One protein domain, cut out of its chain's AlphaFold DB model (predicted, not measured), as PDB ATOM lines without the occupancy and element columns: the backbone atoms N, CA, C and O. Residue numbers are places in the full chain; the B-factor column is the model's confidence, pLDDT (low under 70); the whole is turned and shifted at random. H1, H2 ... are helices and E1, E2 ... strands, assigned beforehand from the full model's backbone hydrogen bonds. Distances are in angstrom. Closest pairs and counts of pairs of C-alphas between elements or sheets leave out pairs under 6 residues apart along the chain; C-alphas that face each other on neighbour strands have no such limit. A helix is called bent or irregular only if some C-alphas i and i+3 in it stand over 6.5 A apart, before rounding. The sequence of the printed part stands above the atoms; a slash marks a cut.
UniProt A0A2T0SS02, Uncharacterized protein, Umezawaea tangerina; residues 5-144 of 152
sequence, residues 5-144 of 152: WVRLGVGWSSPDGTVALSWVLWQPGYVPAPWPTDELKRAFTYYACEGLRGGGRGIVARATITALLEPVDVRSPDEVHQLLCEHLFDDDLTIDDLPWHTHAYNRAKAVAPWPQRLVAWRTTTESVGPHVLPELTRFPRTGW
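Overview. This is residues 5 to 144 of the 152 residues of an uncharacterized protein of Umezawaea tangerina (UniProt A0A2T0SS02). One five-stranded sheet, twisted and curled like part of a barrel, is built round two long, sharply bent strands, E4 and E5. H1 packs across one face of it at one end, with the short helices H2 and H3 next to H1, while little H4 is on the opposite face at the other end, beside the strands and over none of them, though only just, with two of its C-alphas falling on E3 and two on E4. The printed part has 140 residues, with four named helices and five named strands in the order E1 E2 E3 E4 H1 H2 H3 E5 H4; the sheet runs E1 E3 E4 E5 E2, mixed, and the class is mixed, helices and strands. The whole is compact and rounded, with a radius of gyration of the C-alphas of 14.7 A and spans of 39 by 34 by 31 A.

Arrangement. Begin with E4, residues 57 to 74, and its antiparallel neighbour E5, residues 116 to 131; N 64 and O 124 are 2.9 A apart, within hydrogen-bond range. E4 bends by 98 degrees at residue 60, and E5 by 99 degrees at residue 128. Beside E5 find the edge strand E2, residues 19 to 26, antiparallel, with N 22 and O 121 at 2.9 A. Beside E4 is E3, residues 45 to 51; the two form a hairpin, with N 48 and O 61 at 2.8 A. The other edge strand, E1, residues 5 to 8, is parallel to E3, with N 7 and O 47 at 2.8 A. H1, residues 77 to 87, is on the sheet at a height of 9.1 A; its closest C-alphas to E4 are those of Val 80 and Val 74, 6.5 A apart. H2, residues 97 to 102, is not on the sheet and only just touches H1, with 3 pairs of C-alphas within 8 A, the closest His 81 and Trp 100 at 7.4 A. H3, residues 104 to 110, only grazes the sheet. H4, residues 134 to 137, is on the face opposite to H1. In H1, H2 and H3 every O i to N i+4 pair is within hydrogen-bond range; H4 is too short for one.

Along the chain. Find C-alpha 5 at (233.042, 305.245, 381.979), where E1 begins. E2 runs 24.0 A and E3 20.2 A. E4 starts at (219.039, 301.780, 387.024) and spans 31.8 A; E5 spans 34.2 A. H1 is 15.6 A long, H3 10.0 A and H2 8.6 A. H4 ends at C-alpha 137, (218.088, 306.225, 382.618).

Size, cuts and confidence. The farthest C-alphas, Gly 54 and Arg 75, are 39.3 A apart. The printed part has no cut. The long link is E2 to E3, residues 27 to 44. Residue 10 alone has pLDDT under 70.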
ATOM      1  N   TRP A   5     233.818 306.135 382.834       95.31
ATOM      2  CA  TRP A   5     233.042 305.245 381.979       95.31
ATOM      3  C   TRP A   5     232.045 304.415 382.783       95.31
ATOM      4  O   TRP A   5     232.385 303.815 383.803       95.31
ATOM      5  N   VAL A   6     230.819 304.329 382.273       95.25
ATOM      6  CA  VAL A   6     229.762 303.453 382.784       95.25
ATOM      7  C   VAL A   6     229.295 302.524 381.676       95.25
ATOM      8  O   VAL A   6     229.042 302.971 380.553       95.25
ATOM      9  N   ARG A   7     229.128 301.240 381.991       95.44
ATOM     10  CA  ARG A   7     228.601 300.218 381.084       95.44
ATOM     11  C   ARG A   7     227.253 299.706 381.579       95.44
ATOM     12  O   ARG A   7     227.129 299.275 382.719       95.44
ATOM     13  N   LEU A   8     226.253 299.704 380.701       93.19
ATOM     14  CA  LEU A   8     224.956 299.075 380.954       93.19
ATOM     15  C   LEU A   8     225.045 297.540 380.910       93.19
ATOM     16  O   LEU A   8     225.138 296.968 379.824       93.19
ATOM     17  N   GLY A   9     224.906 296.890 382.059       82.12
ATOM     18  CA  GLY A   9     224.920 295.439 382.232       82.12
ATOM     19  C   GLY A   9     226.305 294.833 382.011       82.12
ATOM     20  O   GLY A   9     227.045 295.245 381.116       82.12
ATOM     21  N   VAL A  10     226.646 293.835 382.821       65.19
ATOM     22  CA  VAL A  10     227.964 293.178 382.795       65.19
ATOM     23  C   VAL A  10     228.040 291.953 381.885       65.19
ATOM     24  O   VAL A  10     229.102 291.358 381.773       65.19
ATOM     25  N   GLY A  11     226.965 291.618 381.166       79.44
ATOM     26  CA  GLY A  11     226.908 290.401 380.358       79.44
ATOM     27  C   GLY A  11     226.622 289.189 381.240       79.44
ATOM     28  O   GLY A  11     225.540 289.114 381.817       79.44
ATOM     29  N   TRP A  12     227.570 288.259 381.321       89.19
ATOM     30  CA  TRP A  12     227.504 287.059 382.162       89.19
ATOM     31  C   TRP A  12     228.408 287.212 383.384       89.19
ATOM     32  O   TRP A  12     229.446 287.862 383.294       89.19
ATOM     33  N   SER A  13     228.058 286.616 384.519       90.50
ATOM     34  CA  SER A  13     228.867 286.706 385.740       90.50
ATOM     35  C   SER A  13     228.980 285.362 386.436       90.50
ATOM     36  O   SER A  13     228.105 284.507 386.290       90.50
ATOM     37  N   SER A  14     230.068 285.190 387.183       88.38
ATOM     38  CA  SER A  14     230.247 284.058 388.087       88.38
ATOM     39  C   SER A  14     229.127 284.028 389.143       88.38
ATOM     40  O   SER A  14     228.517 285.066 389.429       88.38
ATOM     41  N   PRO A  15     228.833 282.865 389.754       85.50
ATOM     42  CA  PRO A  15     227.765 282.746 390.752       85.50
ATOM     43  C   PRO A  15     227.908 283.684 391.959       85.50
ATOM     44  O   PRO A  15     226.906 284.097 392.539       85.50
ATOM     45  N   ASP A  16     229.140 284.017 392.339       87.50
ATOM     46  CA  ASP A  16     229.460 284.941 393.431       87.50
ATOM     47  C   ASP A  16     229.532 286.416 392.987       87.50
ATOM     48  O   ASP A  16     229.656 287.308 393.826       87.50
ATOM     49  N   GLY A  17     229.440 286.684 391.680       87.19
ATOM     50  CA  GLY A  17     229.462 288.023 391.099       87.19
ATOM     51  C   GLY A  17     230.809 288.743 391.190       87.19
ATOM     52  O   GLY A  17     230.829 289.970 391.074       87.19
ATOM     53  N   THR A  18     231.917 288.027 391.415       91.62
ATOM     54  CA  THR A  18     233.277 288.603 391.514       91.62
ATOM     55  C   THR A  18     234.000 288.681 390.171       91.62
ATOM     56  O   THR A  18     234.977 289.424 390.025       91.62
ATOM     57  N   VAL A  19     233.504 287.945 389.175       93.38
ATOM     58  CA  VAL A  19     234.027 287.930 387.814       93.38
ATOM     59  C   VAL A  19     232.874 288.075 386.826       93.38
ATOM     60  O   VAL A  19     231.803 287.492 386.992       93.38
ATOM     61  N   ALA A  20     233.096 288.841 385.759       94.69
ATOM     62  CA  ALA A  20     232.125 288.996 384.686       94.69
ATOM     63  C   ALA A  20     232.757 288.942 383.294       94.69
ATOM     64  O   ALA A  20     233.921 289.297 383.095       94.69
ATOM     65  N   LEU A  21     231.953 288.511 382.328       95.12
ATOM     66  CA  LEU A  21     232.244 288.467 380.906       95.12
ATOM     67  C   LEU A  21     231.289 289.396 380.169       95.12
ATOM     68  O   LEU A  21     230.073 289.202 380.176       95.12
ATOM     69  N   SER A  22     231.855 290.336 379.429       95.31
ATOM     70  CA  SER A  22     231.118 291.220 378.537       95.31
ATOM     71  C   SER A  22     231.561 291.009 377.096       95.31
ATOM     72  O   SER A  22     232.738 290.814 376.812       95.31
ATOM     73  N   TRP A  23     230.616 291.098 376.166       95.38
ATOM     74  CA  TRP A  23     230.901 291.059 374.737       95.38
ATOM     75  C   TRP A  23     229.948 291.966 373.971       95.38
ATOM     76  O   TRP A  23     228.834 292.275 374.410       95.38
ATOM     77  N   VAL A  24     230.400 292.402 372.803       94.81
ATOM     78  CA  VAL A  24     229.606 293.153 371.842       94.81
ATOM     79  C   VAL A  24     229.881 292.646 370.436       94.81
ATOM     80  O   VAL A  24     231.003 292.297 370.088       94.81
ATOM     81  N   LEU A  25     228.824 292.631 369.629       95.19
ATOM     82  CA  LEU A  25     228.852 292.287 368.216       95.19
ATOM     83  C   LEU A  25     228.320 293.460 367.398       95.19
ATOM     84  O   LEU A  25     227.224 293.976 367.668       95.19
ATOM     85  N   TRP A  26     229.057 293.857 366.368       93.88
ATOM     86  CA  TRP A  26     228.656 294.914 365.443       93.88
ATOM     87  C   TRP A  26     228.648 294.441 364.001       93.88
ATOM     88  O   TRP A  26     229.337 293.500 363.637       93.88
ATOM     89  N   GLN A  27     227.884 295.135 363.164       93.69
ATOM     90  CA  GLN A  27     227.996 294.942 361.724       93.69
ATOM     91  C   GLN A  27     229.331 295.524 361.227       93.69
ATOM     92  O   GLN A  27     229.772 296.549 361.765       93.69
ATOM     93  N   PRO A  28     229.969 294.916 360.214       88.38
ATOM     94  CA  PRO A  28     231.164 295.465 359.590       88.38
ATOM     95  C   PRO A  28     230.942 296.924 359.168       88.38
ATOM     96  O   PRO A  28     229.884 297.285 358.656       88.38
ATOM     97  N   GLY A  29     231.927 297.782 359.434       86.12
ATOM     98  CA  GLY A  29     231.848 299.218 359.144       86.12
ATOM     99  C   GLY A  29     231.053 300.057 360.153       86.12
ATOM    100  O   GLY A  29     231.050 301.282 360.041       86.12
ATOM    101  N   TYR A  30     230.413 299.458 361.163       90.50
ATOM    102  CA  TYR A  30     229.821 300.230 362.255       90.50
ATOM    103  C   TYR A  30     230.913 300.889 363.107       90.50
ATOM    104  O   TYR A  30     231.809 300.213 363.613       90.50
ATOM    105  N   VAL A  31     230.810 302.205 363.305       89.81
ATOM    106  CA  VAL A  31     231.701 302.973 364.183       89.81
ATOM    107  C   VAL A  31     230.982 303.212 365.515       89.81
ATOM    108  O   VAL A  31     230.052 304.024 365.564       89.81
ATOM    109  N   PRO A  32     231.342 302.498 366.599       88.50
ATOM    110  CA  PRO A  32     230.675 302.650 367.883       88.50
ATOM    111  C   PRO A  32     231.044 303.993 368.522       88.50
ATOM    112  O   PRO A  32     232.214 304.299 368.727       88.50
ATOM    113  N   ALA A  33     230.033 304.788 368.876       89.94
ATOM    114  CA  ALA A  33     230.213 306.022 369.631       89.94
ATOM    115  C   ALA A  33     229.057 306.217 370.637       89.94
ATOM    116  O   ALA A  33     227.888 306.108 370.246       89.94
ATOM    117  N   PRO A  34     229.346 306.508 371.919       91.88
ATOM    118  CA  PRO A  34     230.675 306.524 372.532       91.88
ATOM    119  C   PRO A  34     231.226 305.101 372.732       91.88
ATOM    120  O   PRO A  34     230.463 304.148 372.929       91.88
ATOM    121  N   TRP A  35     232.550 304.972 372.687       93.56
ATOM    122  CA  TRP A  35     233.291 303.734 372.930       93.56
ATOM    123  C   TRP A  35     234.662 304.064 373.550       93.56
ATOM    124  O   TRP A  35     235.287 305.019 373.084       93.56
ATOM    125  N   PRO A  36     235.131 303.331 374.578       93.31
ATOM    126  CA  PRO A  36     236.451 303.529 375.188       93.31
ATOM    127  C   PRO A  36     237.581 303.000 374.289       93.31
ATOM    128  O   PRO A  36     238.249 302.029 374.626       93.31
ATOM    129  N   THR A  37     237.757 303.574 373.097       87.81
ATOM    130  CA  THR A  37     238.667 303.043 372.067       87.81
ATOM    131  C   THR A  37     240.112 302.921 372.549       87.81
ATOM    132  O   THR A  37     240.733 301.887 372.319       87.81
ATOM    133  N   ASP A  38     240.630 303.939 373.237       88.81
ATOM    134  CA  ASP A  38     242.035 303.982 373.670       88.81
ATOM    135  C   ASP A  38     242.230 303.375 375.068       88.81
ATOM    136  O   ASP A  38     243.340 302.989 375.473       88.81
ATOM    137  N   GLU A  39     241.140 303.322 375.837       93.56
ATOM    138  CA  GLU A  39     241.149 302.885 377.222       93.56
ATOM    139  C   GLU A  39     240.816 301.406 377.388       93.56
ATOM    140  O   GLU A  39     241.330 300.823 378.333       93.56
ATOM    141  N   LEU A  40     240.019 300.782 376.510       93.56
ATOM    142  CA  LEU A  40     239.577 299.391 376.657       93.56
ATOM    143  C   LEU A  40     240.734 298.400 376.468       93.56
ATOM    144  O   LEU A  40     240.957 297.861 375.389       93.56
ATOM    145  N   LYS A  41     241.464 298.153 377.553       95.12
ATOM    146  CA  LYS A  41     242.586 297.216 377.666       95.12
ATOM    147  C   LYS A  41     242.694 296.699 379.096       95.12
ATOM    148  O   LYS A  41     241.937 297.115 379.971       95.12
ATOM    149  N   ARG A  42     243.636 295.791 379.354       95.56
ATOM    150  CA  ARG A  42     243.902 295.305 380.720       95.56
ATOM    151  C   ARG A  42     244.131 296.472 381.688       95.56
ATOM    152  O   ARG A  42     244.725 297.481 381.312       95.56
ATOM    153  N   ALA A  43     243.657 296.307 382.921       96.12
ATOM    154  CA  ALA A  43     243.622 297.310 383.988       96.12
ATOM    155  C   ALA A  43     242.690 298.516 383.750       96.12
ATOM    156  O   ALA A  43     242.547 299.359 384.638       96.12
ATOM    157  N   PHE A  44     241.999 298.602 382.608       96.44
ATOM    158  CA  PHE A  44     240.941 299.590 382.438       96.44
ATOM    159  C   PHE A  44     239.819 299.349 383.440       96.44
ATOM    160  O   PHE A  44     239.361 298.219 383.605       96.44
ATOM    161  N   THR A  45     239.380 300.421 384.092       95.62
ATOM    162  CA  THR A  45     238.320 300.370 385.093       95.62
ATOM    163  C   THR A  45     237.114 301.179 384.638       95.62
ATOM    164  O   THR A  45     237.260 302.298 384.151       95.62
ATOM    165  N   TYR A  46     235.923 300.628 384.842       95.62
ATOM    166  CA  TYR A  46     234.651 301.299 384.595       95.62
ATOM    167  C   TYR A  46     233.616 300.910 385.655       95.62
ATOM    168  O   TYR A  46     233.819 299.974 386.426       95.62
ATOM    169  N   TYR A  47     232.485 301.611 385.683       95.31
ATOM    170  CA  TYR A  47     231.356 301.258 386.542       95.31
ATOM    171  C   TYR A  47     230.298 300.453 385.785       95.31
ATOM    172  O   TYR A  47     229.865 300.820 384.691       95.31
ATOM    173  N   ALA A  48     229.859 299.354 386.381       94.88
ATOM    174  CA  ALA A  48     228.759 298.537 385.904       94.88
ATOM    175  C   ALA A  48     227.425 299.103 386.391       94.88
ATOM    176  O   ALA A  48     227.239 299.351 387.584       94.88
ATOM    177  N   CYS A  49     226.487 299.284 385.466       94.69
ATOM    178  CA  CYS A  49     225.149 299.783 385.739       94.69
ATOM    179  C   CYS A  49     224.090 298.738 385.393       94.69
ATOM    180  O   CYS A  49     224.040 298.255 384.265       94.69
ATOM    181  N   GLU A  50     223.199 298.438 386.331       93.19
ATOM    182  CA  GLU A  50     222.157 297.422 386.179       93.19
ATOM    183  C   GLU A  50     220.765 297.975 386.477       93.19
ATOM    184  O   GLU A  50     220.610 299.057 387.047       93.19
ATOM    185  N   GLY A  51     219.735 297.237 386.056       91.31
ATOM    186  CA  GLY A  51     218.352 297.527 386.428       91.31
ATOM    187  C   GLY A  51     218.091 297.164 387.890       91.31
ATOM    188  O   GLY A  51     218.479 296.087 388.333       91.31
ATOM    189  N   LEU A  52     217.419 298.042 388.634       90.88
ATOM    190  CA  LEU A  52     217.129 297.820 390.053       90.88
ATOM    191  C   LEU A  52     215.748 297.190 390.265       90.88
ATOM    192  O   LEU A  52     214.801 297.422 389.505       90.88
ATOM    193  N   ARG A  53     215.602 296.430 391.358       85.81
ATOM    194  CA  ARG A  53     214.297 295.935 391.814       85.81
ATOM    195  C   ARG A  53     213.432 297.130 392.227       85.81
ATOM    196  O   ARG A  53     213.788 297.857 393.144       85.81
ATOM    197  N   GLY A  54     212.301 297.323 391.551       81.38
ATOM    198  CA  GLY A  54     211.448 298.512 391.712       81.38
ATOM    199  C   GLY A  54     211.550 299.518 390.560       81.38
ATOM    200  O   GLY A  54     210.800 300.488 390.537       81.38
ATOM    201  N   GLY A  55     212.409 299.250 389.572       86.62
ATOM    202  CA  GLY A  55     212.562 300.071 388.376       86.62
ATOM    203  C   GLY A  55     213.762 301.011 388.446       86.62
ATOM    204  O   GLY A  55     214.400 301.187 389.480       86.62
ATOM    205  N   GLY A  56     214.088 301.607 387.300       90.31
ATOM    206  CA  GLY A  56     215.278 302.440 387.157       90.31
ATOM    207  C   GLY A  56     216.569 301.628 387.047       90.31
ATOM    208  O   GLY A  56     216.558 300.419 386.804       90.31
ATOM    209  N   ARG A  57     217.693 302.333 387.162       94.19
ATOM    210  CA  ARG A  57     219.039 301.780 387.024       94.19
ATOM    211  C   ARG A  57     219.975 302.388 388.055       94.19
ATOM    212  O   ARG A  57     219.814 303.554 388.415       94.19
ATOM    213  N   GLY A  58     220.960 301.611 388.484       94.25
ATOM    214  CA  GLY A  58     221.992 302.055 389.410       94.25
ATOM    215  C   GLY A  58     223.353 301.499 389.030       94.25
ATOM    216  O   GLY A  58     223.439 300.451 388.395       94.25
ATOM    217  N   ILE A  59     224.408 302.212 389.400       94.75
ATOM    218  CA  ILE A  59     225.770 301.679 389.413       94.75
ATOM    219  C   ILE A  59     225.855 300.700 390.573       94.75
ATOM    220  O   ILE A  59     225.539 301.088 391.694       94.75
ATOM    221  N   VAL A  60     226.243 299.457 390.310       93.94
ATOM    222  CA  VAL A  60     226.267 298.383 391.318       93.94
ATOM    223  C   VAL A  60     227.676 297.899 391.619       93.94
ATOM    224  O   VAL A  60     227.960 297.540 392.758       93.94
ATOM    225  N   ALA A  61     228.571 297.946 390.633       94.44
ATOM    226  CA  ALA A  61     229.928 297.449 390.776       94.44
ATOM    227  C   ALA A  61     230.943 298.325 390.038       94.44
ATOM    228  O   ALA A  61     230.630 298.971 389.036       94.44
ATOM    229  N   ARG A  62     232.177 298.302 390.528       95.31
ATOM    230  CA  ARG A  62     233.375 298.732 389.817       95.31
ATOM    231  C   ARG A  62     233.982 297.506 389.141       95.31
ATOM    232  O   ARG A  62     234.193 296.491 389.793       95.31
ATOM    233  N   ALA A  63     234.243 297.588 387.844       96.31
ATOM    234  CA  ALA A  63     234.739 296.484 387.035       96.31
ATOM    235  C   ALA A  63     236.120 296.819 386.464       96.31
ATOM    236  O   ALA A  63     236.296 297.884 385.867       96.31
ATOM    237  N   THR A  64     237.084 295.914 386.623       97.12
ATOM    238  CA  THR A  64     238.457 296.079 386.120       97.12
ATOM    239  C   THR A  64     238.779 294.994 385.107       97.12
ATOM    240  O   THR A  64     238.673 293.813 385.422       97.12
ATOM    241  N   ILE A  65     239.195 295.375 383.897       97.00
ATOM    242  CA  ILE A  65     239.512 294.424 382.827       97.00
ATOM    243  C   ILE A  65     240.760 293.612 383.166       97.00
ATOM    244  O   ILE A  65     241.849 294.163 383.343       97.00
ATOM    245  N   THR A  66     240.613 292.290 383.162       96.94
ATOM    246  CA  THR A  66     241.703 291.328 383.369       96.94
ATOM    247  C   THR A  66     242.147 290.671 382.065       96.94
ATOM    248  O   THR A  66     243.340 290.432 381.869       96.94
ATOM    249  N   ALA A  67     241.226 290.463 381.124       96.50
ATOM    250  CA  ALA A  67     241.515 289.930 379.796       96.50
ATOM    251  C   ALA A  67     240.643 290.595 378.724       96.50
ATOM    252  O   ALA A  67     239.525 291.027 378.998       96.50
ATOM    253  N   LEU A  68     241.175 290.687 377.507       96.56
ATOM    254  CA  LEU A  68     240.532 291.316 376.357       96.56
ATOM    255  C   LEU A  68     240.757 290.431 375.132       96.56
ATOM    256  O   LEU A  68     241.894 290.068 374.839       96.56
ATOM    257  N   LEU A  69     239.675 290.140 374.419       96.69
ATOM    258  CA  LEU A  69     239.696 289.714 373.031       96.69
ATOM    259  C   LEU A  69     239.584 290.971 372.167       96.69
ATOM    260  O   LEU A  69     238.546 291.645 372.159       96.69
ATOM    261  N   GLU A  70     240.682 291.304 371.490       93.19
ATOM    262  CA  GLU A  70     240.728 292.441 370.574       93.19
ATOM    263  C   GLU A  70     239.695 292.295 369.444       93.19
ATOM    264  O   GLU A  70     239.265 291.180 369.136       93.19
ATOM    265  N   PRO A  71     239.276 293.409 368.814       93.56
ATOM    266  CA  PRO A  71     238.240 293.363 367.797       93.56
ATOM    267  C   PRO A  71     238.558 292.416 366.632       93.56
ATOM    268  O   PRO A  71     239.483 292.681 365.865       93.56
ATOM    269  N   VAL A  72     237.728 291.391 366.436       95.75
ATOM    270  CA  VAL A  72     237.907 290.343 365.417       95.75
ATOM    271  C   VAL A  72     236.620 290.114 364.626       95.75
ATOM    272  O   VAL A  72     235.522 290.201 365.176       95.75
ATOM    273  N   ASP A  73     236.740 289.854 363.325       96.44
ATOM    274  CA  ASP A  73     235.593 289.487 362.494       96.44
ATOM    275  C   ASP A  73     235.260 288.004 362.681       96.44
ATOM    276  O   ASP A  73     236.128 287.143 362.593       96.44
ATOM    277  N   VAL A  74     233.982 287.726 362.904       97.50
ATOM    278  CA  VAL A  74     233.406 286.404 363.161       97.50
ATOM    279  C   VAL A  74     232.282 286.133 362.169       97.50
ATOM    280  O   VAL A  74     231.595 287.050 361.706       97.50
ATOM    281  N   ARG A  75     232.080 284.868 361.818       97.25
ATOM    282  CA  ARG A  75     231.190 284.413 360.741       97.25
ATOM    283  C   ARG A  75     229.954 283.687 361.255       97.25
ATOM    284  O   ARG A  75     228.997 283.550 360.498       97.25
ATOM    285  N   SER A  76     229.951 283.252 362.512       97.06
ATOM    286  CA  SER A  76     228.804 282.591 363.133       97.06
ATOM    287  C   SER A  76     228.729 282.841 364.646       97.06
ATOM    288  O   SER A  76     229.724 283.230 365.264       97.06
ATOM    289  N   PRO A  77     227.560 282.605 365.275       96.31
ATOM    290  CA  PRO A  77     227.437 282.584 366.733       96.31
ATOM    291  C   PRO A  77     228.376 281.576 367.408       96.31
ATOM    292  O   PRO A  77     228.884 281.858 368.490       96.31
ATOM    293  N   ASP A  78     228.603 280.431 366.766       96.50
ATOM    294  CA  ASP A  78     229.439 279.346 367.289       96.50
ATOM    295  C   ASP A  78     230.910 279.775 367.333       96.50
ATOM    296  O   ASP A  78     231.591 279.561 368.329       96.50
ATOM    297  N   GLU A  79     231.380 280.483 366.299       97.62
ATOM    298  CA  GLU A  79     232.732 281.054 366.275       97.62
ATOM    299  C   GLU A  79     232.920 282.089 367.393       97.62
ATOM    300  O   GLU A  79     233.982 282.153 368.006       97.62
ATOM    301  N   VAL A  80     231.876 282.863 367.724       97.19
ATOM    302  CA  VAL A  80     231.923 283.760 368.888       97.19
ATOM    303  C   VAL A  80     232.103 282.962 370.172       97.19
ATOM    304  O   VAL A  80     232.989 283.290 370.954       97.19
ATOM    305  N   HIS A  81     231.280 281.934 370.407       96.50
ATOM    306  CA  HIS A  81     231.378 281.125 371.627       96.50
ATOM    307  C   HIS A  81     232.747 280.462 371.759       96.50
ATOM    308  O   HIS A  81     233.364 280.550 372.819       96.50
ATOM    309  N   GLN A  82     233.254 279.892 370.663       96.75
ATOM    310  CA  GLN A  82     234.578 279.287 370.610       96.75
ATOM    311  C   GLN A  82     235.670 280.291 371.002       96.75
ATOM    312  O   GLN A  82     236.475 280.002 371.883       96.75
ATOM    313  N   LEU A  83     235.670 281.497 370.422       97.81
ATOM    314  CA  LEU A  83     236.663 282.524 370.755       97.81
ATOM    315  C   LEU A  83     236.569 282.984 372.216       97.81
ATOM    316  O   LEU A  83     237.586 283.289 372.836       97.81
ATOM    317  N   LEU A  84     235.367 283.031 372.796       96.31
ATOM    318  CA  LEU A  84     235.211 283.340 374.220       96.31
ATOM    319  C   LEU A  84     235.778 282.224 375.103       96.31
ATOM    320  O   LEU A  84     236.491 282.532 376.060       96.31
ATOM    321  N   CYS A  85     235.522 280.961 374.747       95.06
ATOM    322  CA  CYS A  85     236.104 279.798 375.417       95.06
ATOM    323  C   CYS A  85     237.634 279.832 375.380       95.06
ATOM    324  O   CYS A  85     238.279 279.652 376.407       95.06
ATOM    325  N   GLU A  86     238.213 280.092 374.208       95.94
ATOM    326  CA  GLU A  86     239.663 280.062 373.999       95.94
ATOM    327  C   GLU A  86     240.398 281.208 374.705       95.94
ATOM    328  O   GLU A  86     241.529 281.028 375.160       95.94
ATOM    329  N   HIS A  87     239.781 282.391 374.794       95.88
ATOM    330  CA  HIS A  87     240.487 283.598 375.232       95.88
ATOM    331  C   HIS A  87     240.094 284.124 376.612       95.88
ATOM    332  O   HIS A  87     240.888 284.850 377.216       95.88
ATOM    333  N   LEU A  88     238.876 283.852 377.086       95.75
ATOM    334  CA  LEU A  88     238.318 284.544 378.254       95.75
ATOM    335  C   LEU A  88     237.786 283.605 379.341       95.75
ATOM    336  O   LEU A  88     237.642 284.059 380.481       95.75
ATOM    337  N   PHE A  89     237.507 282.339 379.025       93.50
ATOM    338  CA  PHE A  89     237.002 281.374 380.001       93.50
ATOM    339  C   PHE A  89     238.131 280.746 380.823       93.50
ATOM    340  O   PHE A  89     239.264 280.615 380.364       93.50
ATOM    341  N   ASP A  90     237.795 280.358 382.048       90.38
ATOM    342  CA  ASP A  90     238.578 279.489 382.928       90.38
ATOM    343  C   ASP A  90     237.648 278.826 383.954       90.38
ATOM    344  O   ASP A  90     236.428 278.934 383.842       90.38
ATOM    345  N   ASP A  91     238.222 278.180 384.968       86.62
ATOM    346  CA  ASP A  91     237.480 277.484 386.024       86.62
ATOM    347  C   ASP A  91     236.520 278.394 386.821       86.62
ATOM    348  O   ASP A  91     235.521 277.907 387.352       86.62
ATOM    349  N   ASP A  92     236.773 279.708 386.871       85.81
ATOM    350  CA  ASP A  92     235.965 280.673 387.630       85.81
ATOM    351  C   ASP A  92     234.847 281.307 386.783       85.81
ATOM    352  O   ASP A  92     233.896 281.889 387.320       85.81
ATOM    353  N   LEU A  93     234.950 281.240 385.450       87.25
ATOM    354  CA  LEU A  93     233.996 281.873 384.544       87.25
ATOM    355  C   LEU A  93     233.874 281.120 383.218       87.25
ATOM    356  O   LEU A  93     234.632 281.350 382.275       87.25
ATOM    357  N   THR A  94     232.823 280.313 383.114       90.75
ATOM    358  CA  THR A  94     232.404 279.662 381.872       90.75
ATOM    359  C   THR A  94     230.939 279.957 381.563       90.75
ATOM    360  O   THR A  94     230.149 280.353 382.429       90.75
ATOM    361  N   ILE A  95     230.574 279.777 380.295       89.25
ATOM    362  CA  ILE A  95     229.186 279.755 379.841       89.25
ATOM    363  C   ILE A  95     229.016 278.504 378.996       89.25
ATOM    364  O   ILE A  95     229.612 278.408 377.920       89.25
ATOM    365  N   ASP A  96     228.194 277.569 379.461       89.38
ATOM    366  CA  ASP A  96     227.834 276.402 378.663       89.38
ATOM    367  C   ASP A  96     227.173 276.829 377.342       89.38
ATOM    368  O   ASP A  96     226.524 277.878 377.247       89.38
ATOM    369  N   ASP A  97     227.297 275.974 376.331       88.94
ATOM    370  CA  ASP A  97     226.793 276.198 374.972       88.94
ATOM    371  C   ASP A  97     225.308 276.614 374.945       88.94
ATOM    372  O   ASP A  97     224.935 277.676 374.436       88.94
ATOM    373  N   LEU A  98     224.436 275.836 375.593       90.50
ATOM    374  CA  LEU A  98     223.000 276.115 375.589       90.50
ATOM    375  C   LEU A  98     222.648 277.453 376.284       90.50
ATOM    376  O   LEU A  98     221.920 278.257 375.684       90.50
ATOM    377  N   PRO A  99     223.128 277.759 377.507       91.25
ATOM    378  CA  PRO A  99     222.973 279.087 378.107       91.25
ATOM    379  C   PRO A  99     223.490 280.233 377.233       91.25
ATOM    380  O   PRO A  99     222.819 281.263 377.114       91.25
ATOM    381  N   TRP A 100     224.627 280.049 376.561       92.81
ATOM    382  CA  TRP A 100     225.168 281.040 375.638       92.81
ATOM    383  C   TRP A 100     224.213 281.317 374.471       92.81
ATOM    384  O   TRP A 100     223.833 282.471 374.238       92.81
ATOM    385  N   HIS A 101     223.775 280.276 373.761       91.81
ATOM    386  CA  HIS A 101     222.896 280.418 372.597       91.81
ATOM    387  C   HIS A 101     221.495 280.910 372.965       91.81
ATOM    388  O   HIS A 101     220.840 281.589 372.170       91.81
ATOM    389  N   THR A 102     221.026 280.613 374.177       92.75
ATOM    390  CA  THR A 102     219.704 281.045 374.650       92.75
ATOM    391  C   THR A 102     219.699 282.444 375.259       92.75
ATOM    392  O   THR A 102     218.615 283.027 375.392       92.75
ATOM    393  N   HIS A 103     220.865 283.031 375.550       92.94
ATOM    394  CA  HIS A 103     220.983 284.407 376.024       92.94
ATOM    395  C   HIS A 103     220.327 285.394 375.040       92.94
ATOM    396  O   HIS A 103     220.564 285.360 373.829       92.94
ATOM    397  N   ALA A 104     219.491 286.305 375.551       91.25
ATOM    398  CA  ALA A 104     218.621 287.143 374.719       91.25
ATOM    399  C   ALA A 104     219.393 288.000 373.698       91.25
ATOM    400  O   ALA A 104     218.959 288.134 372.552       91.25
ATOM    401  N   TYR A 105     220.552 288.539 374.093       91.31
ATOM    402  CA  TYR A 105     221.424 289.291 373.187       91.31
ATOM    403  C   TYR A 105     221.973 288.407 372.059       91.31
ATOM    404  O   TYR A 105     221.969 288.823 370.903       91.31
ATOM    405  N   ASN A 106     222.380 287.174 372.372       93.88
ATOM    406  CA  ASN A 106     222.978 286.260 371.399       93.88
ATOM    407  C   ASN A 106     221.936 285.759 370.403       93.88
ATOM    408  O   ASN A 106     222.192 285.791 369.203       93.88
ATOM    409  N   ARG A 107     220.716 285.441 370.859       94.88
ATOM    410  CA  ARG A 107     219.593 285.141 369.951       94.88
ATOM    411  C   ARG A 107     219.293 286.296 368.999       94.88
ATOM    412  O   ARG A 107     219.091 286.074 367.809       94.88
ATOM    413  N   ALA A 108     219.288 287.531 369.504       92.69
ATOM    414  CA  ALA A 108     219.059 288.711 368.673       92.69
ATOM    415  C   ALA A 108     220.188 288.937 367.650       92.69
ATOM    416  O   ALA A 108     219.933 289.412 366.547       92.69
ATOM    417  N   LYS A 109     221.432 288.595 367.998       93.06
ATOM    418  CA  LYS A 109     222.585 288.710 367.095       93.06
ATOM    419  C   LYS A 109     222.693 287.568 366.094       93.06
ATOM    420  O   LYS A 109     223.150 287.816 364.984       93.06
ATOM    421  N   ALA A 110     222.229 286.371 366.443       93.88
ATOM    422  CA  ALA A 110     222.239 285.207 365.563       93.88
ATOM    423  C   ALA A 110     221.400 285.417 364.293       93.88
ATOM    424  O   ALA A 110     221.780 284.932 363.233       93.88
ATOM    425  N   VAL A 111     220.306 286.183 364.381       94.38
ATOM    426  CA  VAL A 111     219.427 286.490 363.236       94.38
ATOM    427  C   VAL A 111     219.884 287.691 362.395       94.38
ATOM    428  O   VAL A 111     219.271 287.988 361.372       94.38
ATOM    429  N   ALA A 112     220.924 288.414 362.820       93.06
ATOM    430  CA  ALA A 112     221.488 289.518 362.046       93.06
ATOM    431  C   ALA A 112     222.429 288.991 360.941       93.06
ATOM    432  O   ALA A 112     222.940 287.878 361.063       93.06
ATOM    433  N   PRO A 113     222.698 289.773 359.876       95.06
ATOM    434  CA  PRO A 113     223.659 289.381 358.848       95.06
ATOM    435  C   PRO A 113     225.064 289.140 359.415       95.06
ATOM    436  O   PRO A 113     225.494 289.834 360.340       95.06
ATOM    437  N   TRP A 114     225.768 288.178 358.822       96.12
ATOM    438  CA  TRP A 114     227.160 287.834 359.113       96.12
ATOM    439  C   TRP A 114     228.038 288.127 357.881       96.12
ATOM    440  O   TRP A 114     227.531 288.037 356.758       96.12
ATOM    441  N   PRO A 115     229.332 288.468 358.045       96.38
ATOM    442  CA  PRO A 115     230.099 288.481 359.293       96.38
ATOM    443  C   PRO A 115     229.726 289.636 360.231       96.38
ATOM    444  O   PRO A 115     229.098 290.608 359.822       96.38
ATOM    445  N   GLN A 116     230.115 289.517 361.498       97.19
ATOM    446  CA  GLN A 116     230.016 290.564 362.516       97.19
ATOM    447  C   GLN A 116     231.389 290.781 363.156       97.19
ATOM    448  O   GLN A 116     232.241 289.907 363.097       97.19
ATOM    449  N   ARG A 117     231.610 291.935 363.780       96.19
ATOM    450  CA  ARG A 117     232.835 292.243 364.519       96.19
ATOM    451  C   ARG A 117     232.603 292.061 366.012       96.19
ATOM    452  O   ARG A 117     231.741 292.740 366.576       96.19
ATOM    453  N   LEU A 118     233.353 291.156 366.626       96.38
ATOM    454  CA  LEU A 118     233.331 290.820 368.046       96.38
ATOM    455  C   LEU A 118     234.374 291.638 368.805       96.38
ATOM    456  O   LEU A 118     235.521 291.707 368.383       96.38
ATOM    457  N   VAL A 119     233.989 292.193 369.952       95.31
ATOM    458  CA  VAL A 119     234.915 292.600 371.020       95.31
ATOM    459  C   VAL A 119     234.402 292.002 372.314       95.31
ATOM    460  O   VAL A 119     233.206 292.108 372.599       95.31
ATOM    461  N   ALA A 120     235.278 291.400 373.106       96.44
ATOM    462  CA  ALA A 120     234.890 290.811 374.378       96.44
ATOM    463  C   ALA A 120     235.971 291.000 375.428       96.44
ATOM    464  O   ALA A 120     237.152 291.100 375.111       96.44
ATOM    465  N   TRP A 121     235.574 291.078 376.686       96.81
ATOM    466  CA  TRP A 121     236.500 291.259 377.786       96.81
ATOM    467  C   TRP A 121     235.969 290.612 379.051       96.81
ATOM    468  O   TRP A 121     234.761 290.460 379.256       96.81
ATOM    469  N   ARG A 122     236.915 290.261 379.910       96.25
ATOM    470  CA  ARG A 122     236.671 289.755 381.248       96.25
ATOM    471  C   ARG A 122     237.048 290.807 382.269       96.25
ATOM    472  O   ARG A 122     238.041 291.518 382.090       96.25
ATOM    473  N   THR A 123     236.283 290.873 383.348       96.50
ATOM    474  CA  THR A 123     236.545 291.770 384.467       96.50
ATOM    475  C   THR A 123     236.504 291.054 385.799       96.50
ATOM    476  O   THR A 123     235.681 290.162 385.978       96.50
ATOM    477  N   THR A 124     237.298 291.529 386.752       96.19
ATOM    478  CA  THR A 124     236.966 291.387 388.174       96.19
ATOM    479  C   THR A 124     236.031 292.512 388.595       96.19
ATOM    480  O   THR A 124     236.111 293.626 388.066       96.19
ATOM    481  N   THR A 125     235.134 292.222 389.528       94.75
ATOM    482  CA  THR A 125     234.085 293.135 389.983       94.75
ATOM    483  C   THR A 125     234.125 293.319 391.494       94.75
ATOM    484  O   THR A 125     234.247 292.370 392.262       94.75
ATOM    485  N   GLU A 126     234.000 294.572 391.919       95.12
ATOM    486  CA  GLU A 126     233.874 294.986 393.313       95.12
ATOM    487  C   GLU A 126     232.525 295.684 393.490       95.12
ATOM    488  O   GLU A 126     232.201 296.602 392.736       95.12
ATOM    489  N   SER A 127     231.727 295.259 394.468       93.19
ATOM    490  CA  SER A 127     230.445 295.907 394.756       93.19
ATOM    491  C   SER A 127     230.669 297.307 395.323       93.19
ATOM    492  O   SER A 127     231.416 297.474 396.283       93.19
ATOM    493  N   VAL A 128     230.003 298.307 394.750       92.75
ATOM    494  CA  VAL A 128     230.099 299.707 395.203       92.75
ATOM    495  C   VAL A 128     228.739 300.358 395.436       92.75
ATOM    496  O   VAL A 128     228.689 301.426 396.018       92.75
ATOM    497  N   GLY A 129     227.634 299.753 394.989       88.06
ATOM    498  CA  GLY A 129     226.319 300.400 394.954       88.06
ATOM    499  C   GLY A 129     225.184 299.623 395.635       88.06
ATOM    500  O   GLY A 129     225.436 298.711 396.420       88.06
ATOM    501  N   PRO A 130     223.910 299.970 395.348       92.44
ATOM    502  CA  PRO A 130     223.462 300.740 394.187       92.44
ATOM    503  C   PRO A 130     223.563 302.266 394.354       92.44
ATOM    504  O   PRO A 130     223.002 302.840 395.286       92.44
ATOM    505  N   HIS A 131     224.174 302.945 393.381       92.50
ATOM    506  CA  HIS A 131     224.128 304.405 393.247       92.50
ATOM    507  C   HIS A 131     223.258 304.814 392.060       92.50
ATOM    508  O   HIS A 131     223.518 304.425 390.922       92.50
ATOM    509  N   VAL A 132     222.223 305.614 392.314       92.00
ATOM    510  CA  VAL A 132     221.281 306.073 391.286       92.00
ATOM    511  C   VAL A 132     221.633 307.490 390.858       92.00
ATOM    512  O   VAL A 132     221.738 308.385 391.692       92.00
ATOM    513  N   LEU A 133     221.762 307.702 389.547       88.75
ATOM    514  CA  LEU A 133     221.996 309.013 388.940       88.75
ATOM    515  C   LEU A 133     221.025 309.228 387.766       88.75
ATOM    516  O   LEU A 133     220.704 308.263 387.065       88.75
ATOM    517  N   PRO A 134     220.569 310.471 387.504       87.56
ATOM    518  CA  PRO A 134     219.581 310.747 386.455       87.56
ATOM    519  C   PRO A 134     219.978 310.255 385.053       87.56
ATOM    520  O   PRO A 134     219.151 309.715 384.317       87.56
ATOM    521  N   GLU A 135     221.251 310.390 384.683       88.31
ATOM    522  CA  GLU A 135     221.792 309.975 383.379       88.31
ATOM    523  C   GLU A 135     221.764 308.462 383.120       88.31
ATOM    524  O   GLU A 135     221.688 308.041 381.965       88.31
ATOM    525  N   LEU A 136     221.717 307.623 384.163       91.25
ATOM    526  CA  LEU A 136     221.681 306.161 384.005       91.25
ATOM    527  C   LEU A 136     220.393 305.680 383.322       91.25
ATOM    528  O   LEU A 136     220.335 304.576 382.773       91.25
ATOM    529  N   THR A 137     219.355 306.518 383.297       87.94
ATOM    530  CA  THR A 137     218.088 306.225 382.618       87.94
ATOM    531  C   THR A 137     218.253 306.048 381.105       87.94
ATOM    532  O   THR A 137     217.495 305.285 380.495       87.94
ATOM    533  N   ARG A 138     219.282 306.646 380.487       87.19
ATOM    534  CA  ARG A 138     219.472 306.623 379.033       87.19
ATOM    535  C   ARG A 138     220.913 306.299 378.648       87.19
ATOM    536  O   ARG A 138     221.796 307.140 378.735       87.19
ATOM    537  N   PHE A 139     221.111 305.103 378.103       91.12
ATOM    538  CA  PHE A 139     222.377 304.710 377.492       91.12
ATOM    539  C   PHE A 139     222.331 304.854 375.964       91.12
ATOM    540  O   PHE A 139     221.296 304.576 375.347       91.12
ATOM    541  N   PRO A 140     223.451 305.242 375.334       90.25
ATOM    542  CA  PRO A 140     223.684 305.048 373.908       90.25
ATOM    543  C   PRO A 140     223.536 303.582 373.483       90.25
ATOM    544  O   PRO A 140     223.602 302.665 374.301       90.25
ATOM    545  N   ARG A 141     223.401 303.341 372.172       86.19
ATOM    546  CA  ARG A 141     223.281 301.979 371.610       86.19
ATOM    547  C   ARG A 141     224.501 301.096 371.880       86.19
ATOM    548  O   ARG A 141     224.366 299.880 371.891       86.19
ATOM    549  N   THR A 142     225.668 301.700 372.097       88.56
ATOM    550  CA  THR A 142     226.892 300.992 372.492       88.56
ATOM    551  C   THR A 142     226.821 300.455 373.921       88.56
ATOM    552  O   THR A 142     227.633 299.617 374.299       88.56
ATOM    553  N   GLY A 143     225.859 300.935 374.717       92.31
ATOM    554  CA  GLY A 143     225.724 300.601 376.127       92.31
ATOM    555  C   GLY A 143     226.811 301.216 377.006       92.31
ATOM    556  O   GLY A 143     226.902 300.841 378.173       92.31
ATOM    557  N   TRP A 144     227.601 302.150 376.468       94.81
ATOM    558  CA  TRP A 144     228.594 302.936 377.193       94.81
ATOM    559  C   TRP A 144     228.124 304.372 377.383       94.81
ATOM    560  O   TRP A 144     227.551 304.969 376.474       94.81
TER     561      TRP A 144